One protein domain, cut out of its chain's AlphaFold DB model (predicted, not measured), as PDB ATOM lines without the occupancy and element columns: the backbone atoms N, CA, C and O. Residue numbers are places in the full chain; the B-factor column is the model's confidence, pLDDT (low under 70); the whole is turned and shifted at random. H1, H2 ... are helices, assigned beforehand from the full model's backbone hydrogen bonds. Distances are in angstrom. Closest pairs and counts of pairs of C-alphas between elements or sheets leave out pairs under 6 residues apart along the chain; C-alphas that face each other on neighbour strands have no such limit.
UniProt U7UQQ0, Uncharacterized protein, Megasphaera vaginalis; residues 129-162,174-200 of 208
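This is residues 129 to 162 and 174 to 200 of the 208 residues of an uncharacterized protein of Megasphaera vaginalis (UniProt U7UQQ0). A helical hairpin, long helix H2 with the shorter H1 folded back beside its first part, packs through H2 on a second pair, H3 and H4, which make an L. The far part of H2, residues 154 to 161, sticks out of this body with residue 162. The printed part has 61 residues with four named helices, in the order H1, H2, H3, H4, and no named strand; the class is all helix. It is compact, with a radius of gyration of the C-alphas of 11.4 A, yet elongated, spanning 35 by 22 by 20 A.

H2, residues 143 to 161, touches H1, residues 129 to 137, with residues 143 to 150 alone. The two form a helical hairpin, at a shallow tilt of 7 degrees, opposite ways; their closest C-alphas, of Met 132 and Ala 146, are 5.7 A apart. With residues 145 to 152 alone H2 touches H3, residues 174 to 185, at a steep tilt of 59 degrees, opposite ways; the closest C-alphas, of Ala 148 and Thr 185, are 5.2 A apart. H3 touches H4, residues 189 to 199, about perpendicular at 80 degrees; the closest C-alphas, of Ser 182 and Ser 189, are 5.5 A apart. H4 and H1 only just touch, with 3 pairs of C-alphas within 8 A, the closest those of Ala 131 and Met 199 at 6.3 A. H2 and H4 are near each other; H1 and H3 are apart. In H1, H2, H3 and H4 every O i to N i+4 pair is within hydrogen-bond range.

H2 is 26.8 A long from first to last C-alpha, H3 16.2 A, H4 15.2 A and H1 12.3 A. H1 begins at C-alpha 129 (16.314, 29.105, -28.165), and H4 ends at C-alpha 199 (9.315, 26.580, -35.163).

The C-alphas farthest apart, of Gly 139 and Ala 162, are 35.2 A apart. Residues 163 to 173 are not printed, and C-alphas 162 and 174 are 21.5 A apart across this cut. The links H1 to H2 and H3 to H4 are tight. Mean pLDDT of the printed part is 86.6, with residues 161 to 162 under 70.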
ATOM      1  N   LYS A 129      16.670  28.272 -29.311       81.25
ATOM      2  CA  LYS A 129      16.314  29.105 -28.165       81.25
ATOM      3  C   LYS A 129      15.572  30.408 -28.511       81.25
ATOM      4  O   LYS A 129      14.482  30.613 -28.011       81.25
ATOM      5  N   ALA A 130      16.110  31.259 -29.380       83.31
ATOM      6  CA  ALA A 130      15.457  32.493 -29.818       83.31
ATOM      7  C   ALA A 130      14.123  32.240 -30.547       83.31
ATOM      8  O   ALA A 130      13.195  33.037 -30.425       83.31
ATOM      9  N   ALA A 131      14.006  31.139 -31.299       82.38
ATOM     10  CA  ALA A 131      12.731  30.743 -31.897       82.38
ATOM     11  C   ALA A 131      11.708  30.350 -30.817       82.38
ATOM     12  O   ALA A 131      10.559  30.783 -30.876       82.38
ATOM     13  N   MET A 132      12.134  29.586 -29.808       87.44
ATOM     14  CA  MET A 132      11.300  29.221 -28.661       87.44
ATOM     15  C   MET A 132      10.911  30.441 -27.812       87.44
ATOM     16  O   MET A 132       9.738  30.575 -27.482       87.44
ATOM     17  N   ASP A 133      11.835  31.368 -27.537       86.38
ATOM     18  CA  ASP A 133      11.566  32.595 -26.770       86.38
ATOM     19  C   ASP A 133      10.449  33.425 -27.448       86.38
ATOM     20  O   ASP A 133       9.483  33.823 -26.797       86.38
ATOM     21  N   LYS A 134      10.483  33.569 -28.783       86.12
ATOM     22  CA  LYS A 134       9.393  34.207 -29.555       86.12
ATOM     23  C   LYS A 134       8.057  33.466 -29.430       86.12
ATOM     24  O   LYS A 134       7.002  34.097 -29.433       86.12
ATOM     25  N   LEU A 135       8.065  32.132 -29.378       88.44
ATOM     26  CA  LEU A 135       6.839  31.342 -29.216       88.44
ATOM     27  C   LEU A 135       6.256  31.470 -27.802       88.44
ATOM     28  O   LEU A 135       5.032  31.443 -27.667       88.44
ATOM     29  N   VAL A 136       7.102  31.652 -26.779       90.94
ATOM     30  CA  VAL A 136       6.674  31.977 -25.408       90.94
ATOM     31  C   VAL A 136       6.042  33.364 -25.359       90.94
ATOM     32  O   VAL A 136       4.942  33.511 -24.832       90.94
ATOM     33  N   GLU A 137       6.679  34.371 -25.963       88.12
ATOM     34  CA  GLU A 137       6.125  35.731 -26.057       88.12
ATOM     35  C   GLU A 137       4.765  35.752 -26.770       88.12
ATOM     36  O   GLU A 137       3.859  36.488 -26.382       88.12
ATOM     37  N   GLN A 138       4.596  34.910 -27.794       86.75
ATOM     38  CA  GLN A 138       3.328  34.731 -28.510       86.75
ATOM     39  C   GLN A 138       2.302  33.882 -27.740       86.75
ATOM     40  O   GLN A 138       1.192  33.690 -28.238       86.75
ATOM     41  N   GLY A 139       2.659  33.330 -26.577       88.81
ATOM     42  CA  GLY A 139       1.805  32.445 -25.781       88.81
ATOM     43  C   GLY A 139       1.494  31.103 -26.449       88.81
ATOM     44  O   GLY A 139       0.546  30.428 -26.058       88.81
ATOM     45  N   LYS A 140       2.254  30.711 -27.479       91.25
ATOM     46  CA  LYS A 140       2.041  29.465 -28.233       91.25
ATOM     47  C   LYS A 140       2.658  28.251 -27.550       91.25
ATOM     48  O   LYS A 140       2.175  27.134 -27.735       91.25
ATOM     49  N   ILE A 141       3.720  28.474 -26.781       91.88
ATOM     50  CA  ILE A 141       4.330  27.492 -25.884       91.88
ATOM     51  C   ILE A 141       4.505  28.116 -24.503       91.88
ATOM     52  O   ILE A 141       4.567  29.337 -24.362       91.88
ATOM     53  N   THR A 142       4.593  27.280 -23.481       93.00
ATOM     54  CA  THR A 142       4.888  27.716 -22.116       93.00
ATOM     55  C   THR A 142       6.393  27.887 -21.907       93.00
ATOM     56  O   THR A 142       7.211  27.259 -22.582       93.00
ATOM     57  N   GLN A 143       6.769  28.694 -20.912       90.81
ATOM     58  CA  GLN A 143       8.166  28.829 -20.489       90.81
ATOM     59  C   GLN A 143       8.774  27.469 -20.099       90.81
ATOM     60  O   GLN A 143       9.911  27.167 -20.452       90.81
ATOM     61  N   GLN A 144       7.988  26.616 -19.435       91.38
ATOM     62  CA  GLN A 144       8.408  25.277 -19.027       91.38
ATOM     63  C   GLN A 144       8.701  24.366 -20.231       91.38
ATOM     64  O   GLN A 144       9.704  23.653 -20.230       91.38
ATOM     65  N   GLU A 145       7.864  24.406 -21.275       90.56
ATOM     66  CA  GLU A 145       8.102  23.660 -22.519       90.56
ATOM     67  C   GLU A 145       9.388  24.131 -23.215       90.56
ATOM     68  O   GLU A 145      10.205  23.307 -23.630       90.56
ATOM     69  N   ALA A 146       9.602  25.448 -23.298       90.69
ATOM     70  CA  ALA A 146      10.799  26.030 -23.905       90.69
ATOM     71  C   ALA A 146      12.087  25.628 -23.162       90.69
ATOM     72  O   ALA A 146      13.089  25.269 -23.784       90.69
ATOM     73  N   GLU A 147      12.066  25.650 -21.829       91.69
ATOM     74  CA  GLU A 147      13.209  25.269 -20.998       91.69
ATOM     75  C   GLU A 147      13.531  23.776 -21.100       91.69
ATOM     76  O   GLU A 147      14.698  23.415 -21.284       91.69
ATOM     77  N   ALA A 148      12.513  22.912 -21.052       91.94
ATOM     78  CA  ALA A 148      12.684  21.467 -21.185       91.94
ATOM     79  C   ALA A 148      13.288  21.091 -22.549       91.94
ATOM     80  O   ALA A 148      14.226  20.293 -22.626       91.94
ATOM     81  N   LEU A 149      12.796  21.713 -23.625       90.31
ATOM     82  CA  LEU A 149      13.322  21.519 -24.974       90.31
ATOM     83  C   LEU A 149      14.759  22.016 -25.104       90.31
ATOM     84  O   LEU A 149      15.615  21.296 -25.622       90.31
ATOM     85  N   ASN A 150      15.051  23.218 -24.607       90.06
ATOM     86  CA  ASN A 150      16.399  23.770 -24.645       90.06
ATOM     87  C   ASN A 150      17.395  22.861 -23.906       90.06
ATOM     88  O   ASN A 150      18.438  22.523 -24.461       90.06
ATOM     89  N   ALA A 151      17.042  22.387 -22.707       90.38
ATOM     90  CA  ALA A 151      17.869  21.455 -21.944       90.38
ATOM     91  C   ALA A 151      18.121  20.138 -22.701       90.38
ATOM     92  O   ALA A 151      19.257  19.656 -22.745       90.38
ATOM     93  N   PHE A 152      17.091  19.579 -23.347       89.69
ATOM     94  CA  PHE A 152      17.228  18.382 -24.178       89.69
ATOM     95  C   PHE A 152      18.210  18.596 -25.339       89.69
ATOM     96  O   PHE A 152      19.115  17.781 -25.548       89.69
ATOM     97  N   PHE A 153      18.073  19.700 -26.079       87.06
ATOM     98  CA  PHE A 153      18.949  20.003 -27.213       87.06
ATOM     99  C   PHE A 153      20.392  20.278 -26.784       87.06
ATOM    100  O   PHE A 153      21.307  19.777 -27.439       87.06
ATOM    101  N   THR A 154      20.611  20.997 -25.679       87.06
ATOM    102  CA  THR A 154      21.954  21.239 -25.127       87.06
ATOM    103  C   THR A 154      22.634  19.927 -24.750       87.06
ATOM    104  O   THR A 154      23.707  19.628 -25.272       87.06
ATOM    105  N   LYS A 155      21.971  19.082 -23.952       86.88
ATOM    106  CA  LYS A 155      22.508  17.774 -23.542       86.88
ATOM    107  C   LYS A 155      22.818  16.881 -24.744       86.88
ATOM    108  O   LYS A 155      23.808  16.150 -24.772       86.88
ATOM    109  N   ARG A 156      21.971  16.920 -25.773       82.88
ATOM    110  CA  ARG A 156      22.197  16.154 -27.000       82.88
ATOM    111  C   ARG A 156      23.378  16.691 -27.809       82.88
ATOM    112  O   ARG A 156      24.139  15.885 -28.339       82.88
ATOM    113  N   ALA A 157      23.540  18.008 -27.910       81.00
ATOM    114  CA  ALA A 157      24.678  18.627 -28.583       81.00
ATOM    115  C   ALA A 157      26.000  18.277 -27.881       81.00
ATOM    116  O   ALA A 157      26.954  17.898 -28.554       81.00
ATOM    117  N   GLU A 158      26.022  18.296 -26.546       80.94
ATOM    118  CA  GLU A 158      27.162  17.845 -25.737       80.94
ATOM    119  C   GLU A 158      27.511  16.383 -26.041       80.94
ATOM    120  O   GLU A 158      28.647  16.078 -26.407       80.94
ATOM    121  N   ASN A 159      26.517  15.489 -26.020       78.75
ATOM    122  CA  ASN A 159      26.708  14.074 -26.349       78.75
ATOM    123  C   ASN A 159      27.218  13.846 -27.781       78.75
ATOM    124  O   ASN A 159      27.958  12.894 -28.019       78.75
ATOM    125  N   MET A 160      26.822  14.683 -28.745       70.06
ATOM    126  CA  MET A 160      27.346  14.609 -30.113       70.06
ATOM    127  C   MET A 160      28.760  15.179 -30.218       70.06
ATOM    128  O   MET A 160      29.577  14.607 -30.924       70.06
ATOM    129  N   SER A 161      29.077  16.250 -29.488       68.31
ATOM    130  CA  SER A 161      30.430  16.819 -29.455       68.31
ATOM    131  C   SER A 161      31.453  15.896 -28.785       68.31
ATOM    132  O   SER A 161      32.625  15.910 -29.147       68.31
ATOM    133  N   ALA A 162      31.005  15.053 -27.849       64.44
ATOM    134  CA  ALA A 162      31.823  14.033 -27.199       64.44
ATOM    135  C   ALA A 162      32.013  12.763 -28.054       64.44
ATOM    136  O   ALA A 162      32.833  11.909 -27.714       64.44
ATOM    137  N   PRO A 174      13.552   9.223 -36.864       79.81
ATOM    138  CA  PRO A 174      12.769  10.384 -36.446       79.81
ATOM    139  C   PRO A 174      11.713  10.071 -35.379       79.81
ATOM    140  O   PRO A 174      11.446  10.921 -34.529       79.81
ATOM    141  N   GLN A 175      11.128   8.873 -35.393       82.88
ATOM    142  CA  GLN A 175      10.144   8.439 -34.409       82.88
ATOM    143  C   GLN A 175      10.825   8.125 -33.079       82.88
ATOM    144  O   GLN A 175      10.342   8.571 -32.038       82.88
ATOM    145  N   GLN A 176      11.977   7.449 -33.104       84.50
ATOM    146  CA  GLN A 176      12.773   7.227 -31.893       84.50
ATOM    147  C   GLN A 176      13.224   8.552 -31.268       84.50
ATOM    148  O   GLN A 176      13.145   8.734 -30.058       84.50
ATOM    149  N   PHE A 177      13.632   9.514 -32.093       85.94
ATOM    150  CA  PHE A 177      14.017  10.844 -31.633       85.94
ATOM    151  C   PHE A 177      12.868  11.578 -30.927       85.94
ATOM    152  O   PHE A 177      13.084  12.197 -29.884       85.94
ATOM    153  N   LEU A 178      11.648  11.503 -31.470       87.00
ATOM    154  CA  LEU A 178      10.466  12.085 -30.830       87.00
ATOM    155  C   LEU A 178      10.105  11.362 -29.530       87.00
ATOM    156  O   LEU A 178       9.764  12.026 -28.554       87.00
ATOM    157  N   ALA A 179      10.219  10.033 -29.490       88.19
ATOM    158  CA  ALA A 179       9.981   9.253 -28.278       88.19
ATOM    159  C   ALA A 179      10.976   9.616 -27.163       88.19
ATOM    160  O   ALA A 179      10.563   9.886 -26.035       88.19
ATOM    161  N   ASP A 180      12.268   9.709 -27.487       88.88
ATOM    162  CA  ASP A 180      13.319  10.114 -26.549       88.88
ATOM    163  C   ASP A 180      13.085  11.539 -26.026       88.88
ATOM    164  O   ASP A 180      13.246  11.815 -24.835       88.88
ATOM    165  N   MET A 181      12.684  12.456 -26.913       90.19
ATOM    166  CA  MET A 181      12.361  13.832 -26.545       90.19
ATOM    167  C   MET A 181      11.131  13.881 -25.640       90.19
ATOM    168  O   MET A 181      11.152  14.580 -24.630       90.19
ATOM    169  N   SER A 182      10.088  13.110 -25.949       92.75
ATOM    170  CA  SER A 182       8.870  13.044 -25.143       92.75
ATOM    171  C   SER A 182       9.163  12.521 -23.739       92.75
ATOM    172  O   SER A 182       8.831  13.174 -22.749       92.75
ATOM    173  N   ALA A 183       9.898  11.412 -23.643       91.25
ATOM    174  CA  ALA A 183      10.300  10.822 -22.372       91.25
ATOM    175  C   ALA A 183      11.194  11.762 -21.544       91.25
ATOM    176  O   ALA A 183      11.066  11.823 -20.323       91.25
ATOM    177  N   SER A 184      12.089  12.512 -22.196       88.88
ATOM    178  CA  SER A 184      13.032  13.399 -21.506       88.88
ATOM    179  C   SER A 184      12.433  14.742 -21.091       88.88
ATOM    180  O   SER A 184      12.933  15.343 -20.142       88.88
ATOM    181  N   THR A 185      11.447  15.255 -21.825       91.00
ATOM    182  CA  THR A 185      10.868  16.588 -21.583       91.00
ATOM    183  C   THR A 185       9.551  16.527 -20.815       91.00
ATOM    184  O   THR A 185       9.120  17.543 -20.278       91.00
ATOM    185  N   GLY A 186       8.899  15.360 -20.765       90.88
ATOM    186  CA  GLY A 186       7.540  15.215 -20.241       90.88
ATOM    187  C   GLY A 186       6.461  15.785 -21.170       90.88
ATOM    188  O   GLY A 186       5.287  15.782 -20.811       90.88
ATOM    189  N   ILE A 187       6.838  16.267 -22.359       92.56
ATOM    190  CA  ILE A 187       5.927  16.795 -23.378       92.56
ATOM    191  C   ILE A 187       5.464  15.625 -24.253       92.56
ATOM    192  O   ILE A 187       6.275  14.796 -24.663       92.56
ATOM    193  N   SER A 188       4.169  15.527 -24.560       92.69
ATOM    194  CA  SER A 188       3.663  14.461 -25.437       92.69
ATOM    195  C   SER A 188       4.249  14.563 -26.853       92.69
ATOM    196  O   SER A 188       4.515  15.655 -27.355       92.69
ATOM    197  N   SER A 189       4.419  13.428 -27.535       89.44
ATOM    198  CA  SER A 189       4.911  13.401 -28.924       89.44
ATOM    199  C   SER A 189       4.052  14.227 -29.889       89.44
ATOM    200  O   SER A 189       4.574  14.808 -30.837       89.44
ATOM    201  N   GLU A 190       2.740  14.299 -29.646       90.12
ATOM    202  CA  GLU A 190       1.808  15.146 -30.398       90.12
ATOM    203  C   GLU A 190       2.131  16.629 -30.195       90.12
ATOM    204  O   GLU A 190       2.395  17.345 -31.161       90.12
ATOM    205  N   ARG A 191       2.257  17.060 -28.937       92.19
ATOM    206  CA  ARG A 191       2.601  18.440 -28.596       92.19
ATOM    207  C   ARG A 191       3.980  18.842 -29.128       92.19
ATOM    208  O   ARG A 191       4.163  19.955 -29.610       92.19
ATOM    209  N   LEU A 192       4.950  17.929 -29.119       90.69
ATOM    210  CA  LEU A 192       6.268  18.153 -29.721       90.69
ATOM    211  C   LEU A 192       6.201  18.365 -31.239       90.69
ATOM    212  O   LEU A 192       6.952  19.184 -31.774       90.69
ATOM    213  N   ASN A 193       5.311  17.655 -31.937       89.38
ATOM    214  CA  ASN A 193       5.105  17.858 -33.369       89.38
ATOM    215  C   ASN A 193       4.495  19.230 -33.659       89.38
ATOM    216  O   ASN A 193       5.000  19.918 -34.546       89.38
ATOM    217  N   GLU A 194       3.503  19.664 -32.881       88.94
ATOM    218  CA  GLU A 194       2.939  21.015 -32.994       88.94
ATOM    219  C   GLU A 194       4.018  22.086 -32.793       88.94
ATOM    220  O   GLU A 194       4.180  22.985 -33.618       88.94
ATOM    221  N   ILE A 195       4.819  21.973 -31.727       88.44
ATOM    222  CA  ILE A 195       5.898  22.929 -31.438       88.44
ATOM    223  C   ILE A 195       6.924  22.947 -32.578       88.44
ATOM    224  O   ILE A 195       7.392  24.011 -32.988       88.44
ATOM    225  N   ARG A 196       7.253  21.781 -33.143       85.62
ATOM    226  CA  ARG A 196       8.136  21.677 -34.310       85.62
ATOM    227  C   ARG A 196       7.561  22.402 -35.525       85.62
ATOM    228  O   ARG A 196       8.319  23.076 -36.217       85.62
ATOM    229  N   GLU A 197       6.268  22.273 -35.795       86.12
ATOM    230  CA  GLU A 197       5.601  22.971 -36.902       86.12
ATOM    231  C   GLU A 197       5.571  24.486 -36.688       86.12
ATOM    232  O   GLU A 197       5.803  25.245 -37.626       86.12
ATOM    233  N   LEU A 198       5.383  24.931 -35.445       85.44
ATOM    234  CA  LEU A 198       5.461  26.346 -35.087       85.44
ATOM    235  C   LEU A 198       6.869  26.929 -35.287       85.44
ATOM    236  O   LEU A 198       7.000  28.070 -35.726       85.44
ATOM    237  N   MET A 199       7.918  26.161 -34.974       78.50
ATOM    238  CA  MET A 199       9.315  26.580 -35.163       78.50
ATOM    239  C   MET A 199       9.767  26.499 -36.625       78.50
ATOM    240  O   MET A 199      10.547  27.330 -37.088       78.50
ATOM    241  N   CYS A 200       9.288  25.495 -37.351       71.69
ATOM    242  CA  CYS A 200       9.606  25.245 -38.748       71.69
ATOM    243  C   CYS A 200       8.306  25.216 -39.553       71.69
ATOM    244  O   CYS A 200       7.875  24.122 -39.932       71.69
TER     245      CYS A 200